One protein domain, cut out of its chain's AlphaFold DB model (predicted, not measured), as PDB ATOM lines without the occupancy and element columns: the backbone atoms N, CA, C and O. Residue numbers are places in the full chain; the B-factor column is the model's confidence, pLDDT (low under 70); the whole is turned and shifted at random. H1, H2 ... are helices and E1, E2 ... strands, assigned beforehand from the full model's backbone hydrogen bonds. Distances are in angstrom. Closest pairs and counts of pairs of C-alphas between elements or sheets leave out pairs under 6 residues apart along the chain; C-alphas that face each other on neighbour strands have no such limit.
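AT A GLANCE: This is residues 17 to 67 of the 68 residues of an uncharacterized protein of Actinoplanes atraurantiacus (UniProt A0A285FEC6). A small antiparallel sheet of three strands has one long helix, H1, whose residues 44 to 52 pack over one face, while residues 53 to 67 stick out as a free arm. The printed part has 51 residues, with E1, E2, E3 and H1 along the chain, sheet order E1, E2, E3, class mixed. It is loose, radius of gyration of the C-alphas 13.8 A, and flat, spanning 47 by 25 by 12 A.

HOW THE PARTS SIT: E2, residues 23 to 31, bends by 54 degrees at residue 26. It is antiparallel to edge strands E1, residues 17 to 20, at 142 degrees, N 18 and O 28 being 2.9 A apart, and E3, residues 35 to 40, at 154 degrees, N 29 and O 37 being 2.8 A apart. These two hairpins form a meander, each strand the antiparallel neighbour of the one before. H1, residues 44 to 67, is on one face, making two layers, helix and sheet, at a height over the sheet of 14.2 A. It lies over E1, along the strands, at 5 degrees on the local plane; their closest C-alphas, Val 17 and Ser 48, are 6.1 A apart. In H1, 18 of 20 O i to N i+4 pairs are within hydrogen-bond range.

IN THESE COORDINATES: E1, 9.8 A, begins at C-alpha 17 (227.346, 203.978, 166.917). E2 measures 20.5 A, E3 16.7 A. H1, 36.0 A, ends at C-alpha 67 (206.124, 181.594, 173.071).

THE WHOLE: The C-alphas farthest apart, Gly 22 and Lys 67, are 46.9 A apart. The printed part has no cut, and its three links are tight. Residues 61 to 67 have pLDDT under 70.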
ATOM      1  N   VAL A  17     226.920 202.575 166.860       79.25
ATOM      2  CA  VAL A  17     227.346 203.978 166.917       79.25
ATOM      3  C   VAL A  17     228.794 204.023 167.385       79.25
ATOM      4  O   VAL A  17     229.140 203.414 168.397       79.25
ATOM      5  N   ARG A  18     229.656 204.725 166.649       80.75
ATOM      6  CA  ARG A  18     231.036 204.997 167.067       80.75
ATOM      7  C   ARG A  18     231.339 206.487 166.957       80.75
ATOM      8  O   ARG A  18     231.162 207.028 165.864       80.75
ATOM      9  N   PRO A  19     231.800 207.147 168.031       81.38
ATOM     10  CA  PRO A  19     232.307 208.509 167.926       81.38
ATOM     11  C   PRO A  19     233.549 208.546 167.025       81.38
ATOM     12  O   PRO A  19     234.246 207.538 166.873       81.38
ATOM     13  N   ILE A  20     233.809 209.700 166.412       81.75
ATOM     14  CA  ILE A  20     235.019 209.924 165.614       81.75
ATOM     15  C   ILE A  20     236.046 210.668 166.469       81.75
ATOM     16  O   ILE A  20     235.758 211.734 167.014       81.75
ATOM     17  N   ASP A  21     237.262 210.129 166.552       82.31
ATOM     18  CA  ASP A  21     238.362 210.781 167.261       82.31
ATOM     19  C   ASP A  21     238.622 212.190 166.709       82.31
ATOM     20  O   ASP A  21     238.684 212.412 165.499       82.31
ATOM     21  N   GLY A  22     238.753 213.161 167.613       82.56
ATOM     22  CA  GLY A  22     238.922 214.575 167.262       82.56
ATOM     23  C   GLY A  22     237.632 215.311 166.871       82.56
ATOM     24  O   GLY A  22     237.684 216.524 166.671       82.56
ATOM     25  N   HIS A  23     236.481 214.628 166.816       79.31
ATOM     26  CA  HIS A  23     235.180 215.215 166.478       79.31
ATOM     27  C   HIS A  23     234.097 214.795 167.494       79.31
ATOM     28  O   HIS A  23     233.321 213.876 167.229       79.31
ATOM     29  N   PRO A  24     234.020 215.458 168.665       77.56
ATOM     30  CA  PRO A  24     233.156 215.038 169.778       77.56
ATOM     31  C   PRO A  24     231.653 215.125 169.470       77.56
ATOM     32  O   PRO A  24     230.845 214.472 170.120       77.56
ATOM     33  N   ASP A  25     231.274 215.919 168.472       81.50
ATOM     34  CA  ASP A  25     229.903 216.115 168.002       81.50
ATOM     35  C   ASP A  25     229.537 215.195 166.830       81.50
ATOM     36  O   ASP A  25     228.462 215.336 166.247       81.50
ATOM     37  N   THR A  26     230.429 214.278 166.444       81.00
ATOM     38  CA  THR A  26     230.277 213.456 165.245       81.00
ATOM     39  C   THR A  26     230.399 211.968 165.562       81.00
ATOM     40  O   THR A  26     231.328 211.527 166.239       81.00
ATOM     41  N   ALA A  27     229.490 211.169 165.008       82.75
ATOM     42  CA  ALA A  27     229.548 209.715 165.078       82.75
ATOM     43  C   ALA A  27     229.265 209.062 163.727       82.75
ATOM     44  O   ALA A  27     228.610 209.633 162.851       82.75
ATOM     45  N   VAL A  28     229.734 207.829 163.584       83.31
ATOM     46  CA  VAL A  28     229.370 206.928 162.497       83.31
ATOM     47  C   VAL A  28     228.379 205.902 163.027       83.31
ATOM     48  O   VAL A  28     228.669 205.199 163.992       83.31
ATOM     49  N   ILE A  29     227.225 205.798 162.374       81.25
ATOM     50  CA  ILE A  29     226.263 204.716 162.564       81.25
ATOM     51  C   ILE A  29     226.500 203.693 161.460       81.25
ATOM     52  O   ILE A  29     226.277 203.981 160.283       81.25
ATOM     53  N   ARG A  30     226.954 202.497 161.824       78.69
ATOM     54  CA  ARG A  30     227.097 201.381 160.885       78.69
ATOM     55  C   ARG A  30     225.772 200.623 160.765       78.69
ATOM     56  O   ARG A  30     225.177 200.276 161.783       78.69
ATOM     57  N   VAL A  31     225.342 200.367 159.529       76.00
ATOM     58  CA  VAL A  31     224.130 199.624 159.155       76.00
ATOM     59  C   VAL A  31     224.539 198.385 158.367       76.00
ATOM     60  O   VAL A  31     224.780 198.454 157.161       76.00
ATOM     61  N   GLY A  32     224.635 197.249 159.054       70.44
ATOM     62  CA  GLY A  32     225.188 196.035 158.456       70.44
ATOM     63  C   GLY A  32     226.659 196.192 158.042       70.44
ATOM     64  O   GLY A  32     227.380 197.050 158.561       70.44
ATOM     65  N   ALA A  33     227.098 195.386 157.075       72.62
ATOM     66  CA  ALA A  33     228.469 195.416 156.571       72.62
ATOM     67  C   ALA A  33     228.734 196.580 155.598       72.62
ATOM     68  O   ALA A  33     229.844 197.114 155.568       72.62
ATOM     69  N   ASP A  34     227.718 196.987 154.831       72.94
ATOM     70  CA  ASP A  34     227.920 197.775 153.608       72.94
ATOM     71  C   ASP A  34     227.634 199.273 153.763       72.94
ATOM     72  O   ASP A  34     228.125 200.082 152.974       72.94
ATOM     73  N   PHE A  35     226.858 199.672 154.775       74.38
ATOM     74  CA  PHE A  35     226.399 201.054 154.910       74.38
ATOM     75  C   PHE A  35     226.891 201.703 156.203       74.38
ATOM     76  O   PHE A  35     226.848 201.127 157.288       74.38
ATOM     77  N   CYS A  36     227.349 202.948 156.090       77.69
ATOM     78  CA  CYS A  36     227.730 203.795 157.215       77.69
ATOM     79  C   CYS A  36     227.125 205.188 157.024       77.69
ATOM     80  O   CYS A  36     227.234 205.771 155.945       77.69
ATOM     81  N   LEU A  37     226.515 205.731 158.074       78.62
ATOM     82  CA  LEU A  37     226.024 207.105 158.112       78.62
ATOM     83  C   LEU A  37     226.865 207.928 159.069       78.62
ATOM     84  O   LEU A  37     227.047 207.554 160.222       78.62
ATOM     85  N   MET A  38     227.329 209.078 158.599       79.06
ATOM     86  CA  MET A  38     227.978 210.070 159.441       79.06
ATOM     87  C   MET A  38     226.914 211.036 159.953       79.06
ATOM     88  O   MET A  38     226.221 211.683 159.166       79.06
ATOM     89  N   VAL A  39     226.768 211.118 161.269       80.00
ATOM     90  CA  VAL A  39     225.798 211.989 161.931       80.00
ATOM     91  C   VAL A  39     226.533 212.985 162.807       80.00
ATOM     92  O   VAL A  39     227.488 212.628 163.496       80.00
ATOM     93  N   ARG A  40     226.068 214.236 162.798       80.88
ATOM     94  CA  ARG A  40     226.394 215.182 163.863       80.88
ATOM     95  C   ARG A  40     225.256 215.214 164.860       80.88
ATOM     96  O   ARG A  40     224.111 215.437 164.466       80.88
ATOM     97  N   ALA A  41     225.569 215.024 166.131       76.06
ATOM     98  CA  ALA A  41     224.620 215.227 167.210       76.06
ATOM     99  C   ALA A  41     225.325 215.923 168.372       76.06
ATOM    100  O   ALA A  41     226.482 215.645 168.667       76.06
ATOM    101  N   ALA A  42     224.603 216.818 169.044       76.25
ATOM    102  CA  ALA A  42     225.136 217.558 170.185       76.25
ATOM    103  C   ALA A  42     225.467 216.652 171.387       76.25
ATOM    104  O   ALA A  42     226.247 217.042 172.244       76.25
ATOM    105  N   ASP A  43     224.862 215.462 171.443       78.06
ATOM    106  CA  ASP A  43     225.011 214.500 172.531       78.06
ATOM    107  C   ASP A  43     225.014 213.069 171.957       78.06
ATOM    108  O   ASP A  43     223.976 212.414 171.804       78.06
ATOM    109  N   ILE A  44     226.201 212.622 171.538       78.75
ATOM    110  CA  ILE A  44     226.430 211.295 170.946       78.75
ATOM    111  C   ILE A  44     226.230 210.171 171.977       78.75
ATOM    112  O   ILE A  44     225.792 209.074 171.617       78.75
ATOM    113  N   GLU A  45     226.508 210.432 173.256       80.81
ATOM    114  CA  GLU A  45     226.298 209.456 174.330       80.81
ATOM    115  C   GLU A  45     224.813 209.156 174.501       80.81
ATOM    116  O   GLU A  45     224.407 207.990 174.498       80.81
ATOM    117  N   ARG A  46     223.977 210.199 174.539       81.00
ATOM    118  CA  ARG A  46     222.522 210.040 174.586       81.00
ATOM    119  C   ARG A  46     221.984 209.281 173.374       81.00
ATOM    120  O   ARG A  46     221.076 208.466 173.531       81.00
ATOM    121  N   LEU A  47     222.537 209.522 172.184       77.81
ATOM    122  CA  LEU A  47     222.172 208.778 170.975       77.81
ATOM    123  C   LEU A  47     222.516 207.286 171.105       77.81
ATOM    124  O   LEU A  47     221.686 206.437 170.783       77.81
ATOM    125  N   SER A  48     223.713 206.975 171.601       78.69
ATOM    126  CA  SER A  48     224.160 205.595 171.825       78.69
ATOM    127  C   SER A  48     223.268 204.881 172.846       78.69
ATOM    128  O   SER A  48     222.779 203.786 172.578       78.69
ATOM    129  N   CYS A  49     222.956 205.544 173.964       83.06
ATOM    130  CA  CYS A  49     222.082 205.005 175.004       83.06
ATOM    131  C   CYS A  49     220.658 204.729 174.490       83.06
ATOM    132  O   CYS A  49     220.101 203.664 174.750       83.06
ATOM    133  N   ALA A  50     220.083 205.651 173.711       81.12
ATOM    134  CA  ALA A  50     218.762 205.459 173.115       81.12
ATOM    135  C   ALA A  50     218.729 204.256 172.155       81.12
ATOM    136  O   ALA A  50     217.730 203.536 172.102       81.12
ATOM    137  N   LEU A  51     219.819 204.016 171.416       79.44
ATOM    138  CA  LEU A  51     219.923 202.860 170.529       79.44
ATOM    139  C   LEU A  51     220.002 201.541 171.310       79.44
ATOM    140  O   LEU A  51     219.328 200.578 170.939       79.44
ATOM    141  N   ASP A  52     220.774 201.500 172.397       81.31
ATOM    142  CA  ASP A  52     220.851 200.320 173.266       81.31
ATOM    143  C   ASP A  52     219.491 200.001 173.908       81.31
ATOM    144  O   ASP A  52     219.051 198.850 173.871       81.31
ATOM    145  N   GLN A  53     218.776 201.020 174.399       82.44
ATOM    146  CA  GLN A  53     217.421 200.867 174.942       82.44
ATOM    147  C   GLN A  53     216.433 200.339 173.895       82.44
ATOM    148  O   GLN A  53     215.671 199.410 174.166       82.44
ATOM    149  N   ALA A  54     216.455 200.890 172.677       77.00
ATOM    150  CA  ALA A  54     215.609 200.405 171.590       77.00
ATOM    151  C   ALA A  54     215.901 198.929 171.264       77.00
ATOM    152  O   ALA A  54     214.976 198.148 171.032       77.00
ATOM    153  N   ARG A  55     217.178 198.523 171.297       76.44
ATOM    154  CA  ARG A  55     217.580 197.129 171.068       76.44
ATOM    155  C   ARG A  55     217.074 196.197 172.166       76.44
ATOM    156  O   ARG A  55     216.644 195.086 171.857       76.44
ATOM    157  N   GLU A  56     217.121 196.631 173.420       79.69
ATOM    158  CA  GLU A  56     216.603 195.866 174.556       79.69
ATOM    159  C   GLU A  56     215.100 195.607 174.406       79.69
ATOM    160  O   GLU A  56     214.682 194.449 174.438       79.69
ATOM    161  N   VAL A  57     214.311 196.652 174.128       77.44
ATOM    162  CA  VAL A  57     212.857 196.538 173.915       77.44
ATOM    163  C   VAL A  57     212.537 195.557 172.788       77.44
ATOM    164  O   VAL A  57     211.763 194.625 172.989       77.44
ATOM    165  N   LEU A  58     213.183 195.707 171.627       72.81
ATOM    166  CA  LEU A  58     212.966 194.818 170.480       72.81
ATOM    167  C   LEU A  58     213.359 193.364 170.781       72.81
ATOM    168  O   LEU A  58     212.684 192.436 170.340       72.81
ATOM    169  N   THR A  59     214.431 193.152 171.549       74.69
ATOM    170  CA  THR A  59     214.875 191.805 171.942       74.69
ATOM    171  C   THR A  59     213.868 191.135 172.876       74.69
ATOM    172  O   THR A  59     213.641 189.930 172.766       74.69
ATOM    173  N   VAL A  60     213.274 191.895 173.801       76.00
ATOM    174  CA  VAL A  60     212.228 191.392 174.700       76.00
ATOM    175  C   VAL A  60     210.968 191.052 173.907       76.00
ATOM    176  O   VAL A  60     210.479 189.931 174.026       76.00
ATOM    177  N   SER A  61     210.502 191.948 173.033       69.81
ATOM    178  CA  SER A  61     209.311 191.712 172.204       69.81
ATOM    179  C   SER A  61     209.445 190.476 171.307       69.81
ATOM    180  O   SER A  61     208.545 189.642 171.281       69.81
ATOM    181  N   ALA A  62     210.596 190.287 170.653       66.94
ATOM    182  CA  ALA A  62     210.835 189.110 169.811       66.94
ATOM    183  C   ALA A  62     210.858 187.779 170.597       66.94
ATOM    184  O   ALA A  62     210.577 186.714 170.041       66.94
ATOM    185  N   ARG A  63     211.210 187.812 171.892       69.88
ATOM    186  CA  ARG A  63     211.165 186.627 172.768       69.88
ATOM    187  C   ARG A  63     209.746 186.275 173.206       69.88
ATOM    188  O   ARG A  63     209.489 185.091 173.414       69.88
ATOM    189  N   ASP A  64     208.873 187.267 173.356       65.62
ATOM    190  CA  ASP A  64     207.458 187.057 173.678       65.62
ATOM    191  C   ASP A  64     206.717 186.400 172.501       65.62
ATOM    192  O   ASP A  64     206.065 185.378 172.694       65.62
ATOM    193  N   GLU A  65     206.947 186.858 171.265       60.31
ATOM    194  CA  GLU A  65     206.343 186.256 170.059       60.31
ATOM    195  C   GLU A  65     206.777 184.799 169.798       60.31
ATOM    196  O   GLU A  65     206.099 184.066 169.088       60.31
ATOM    197  N   SER A  66     207.897 184.342 170.370       58.94
ATOM    198  CA  SER A  66     208.373 182.954 170.213       58.94
ATOM    199  C   SER A  66     207.716 181.959 171.185       58.94
ATOM    200  O   SER A  66     208.079 180.780 171.179       58.94
ATOM    201  N   LYS A  67     206.824 182.422 172.073       55.50
ATOM    202  CA  LYS A  67     206.124 181.594 173.071       55.50
ATOM    203  C   LYS A  67     204.637 181.361 172.773       55.50
ATOM    204  O   LYS A  67     204.019 180.615 173.535       55.50
TER     205      LYS A  67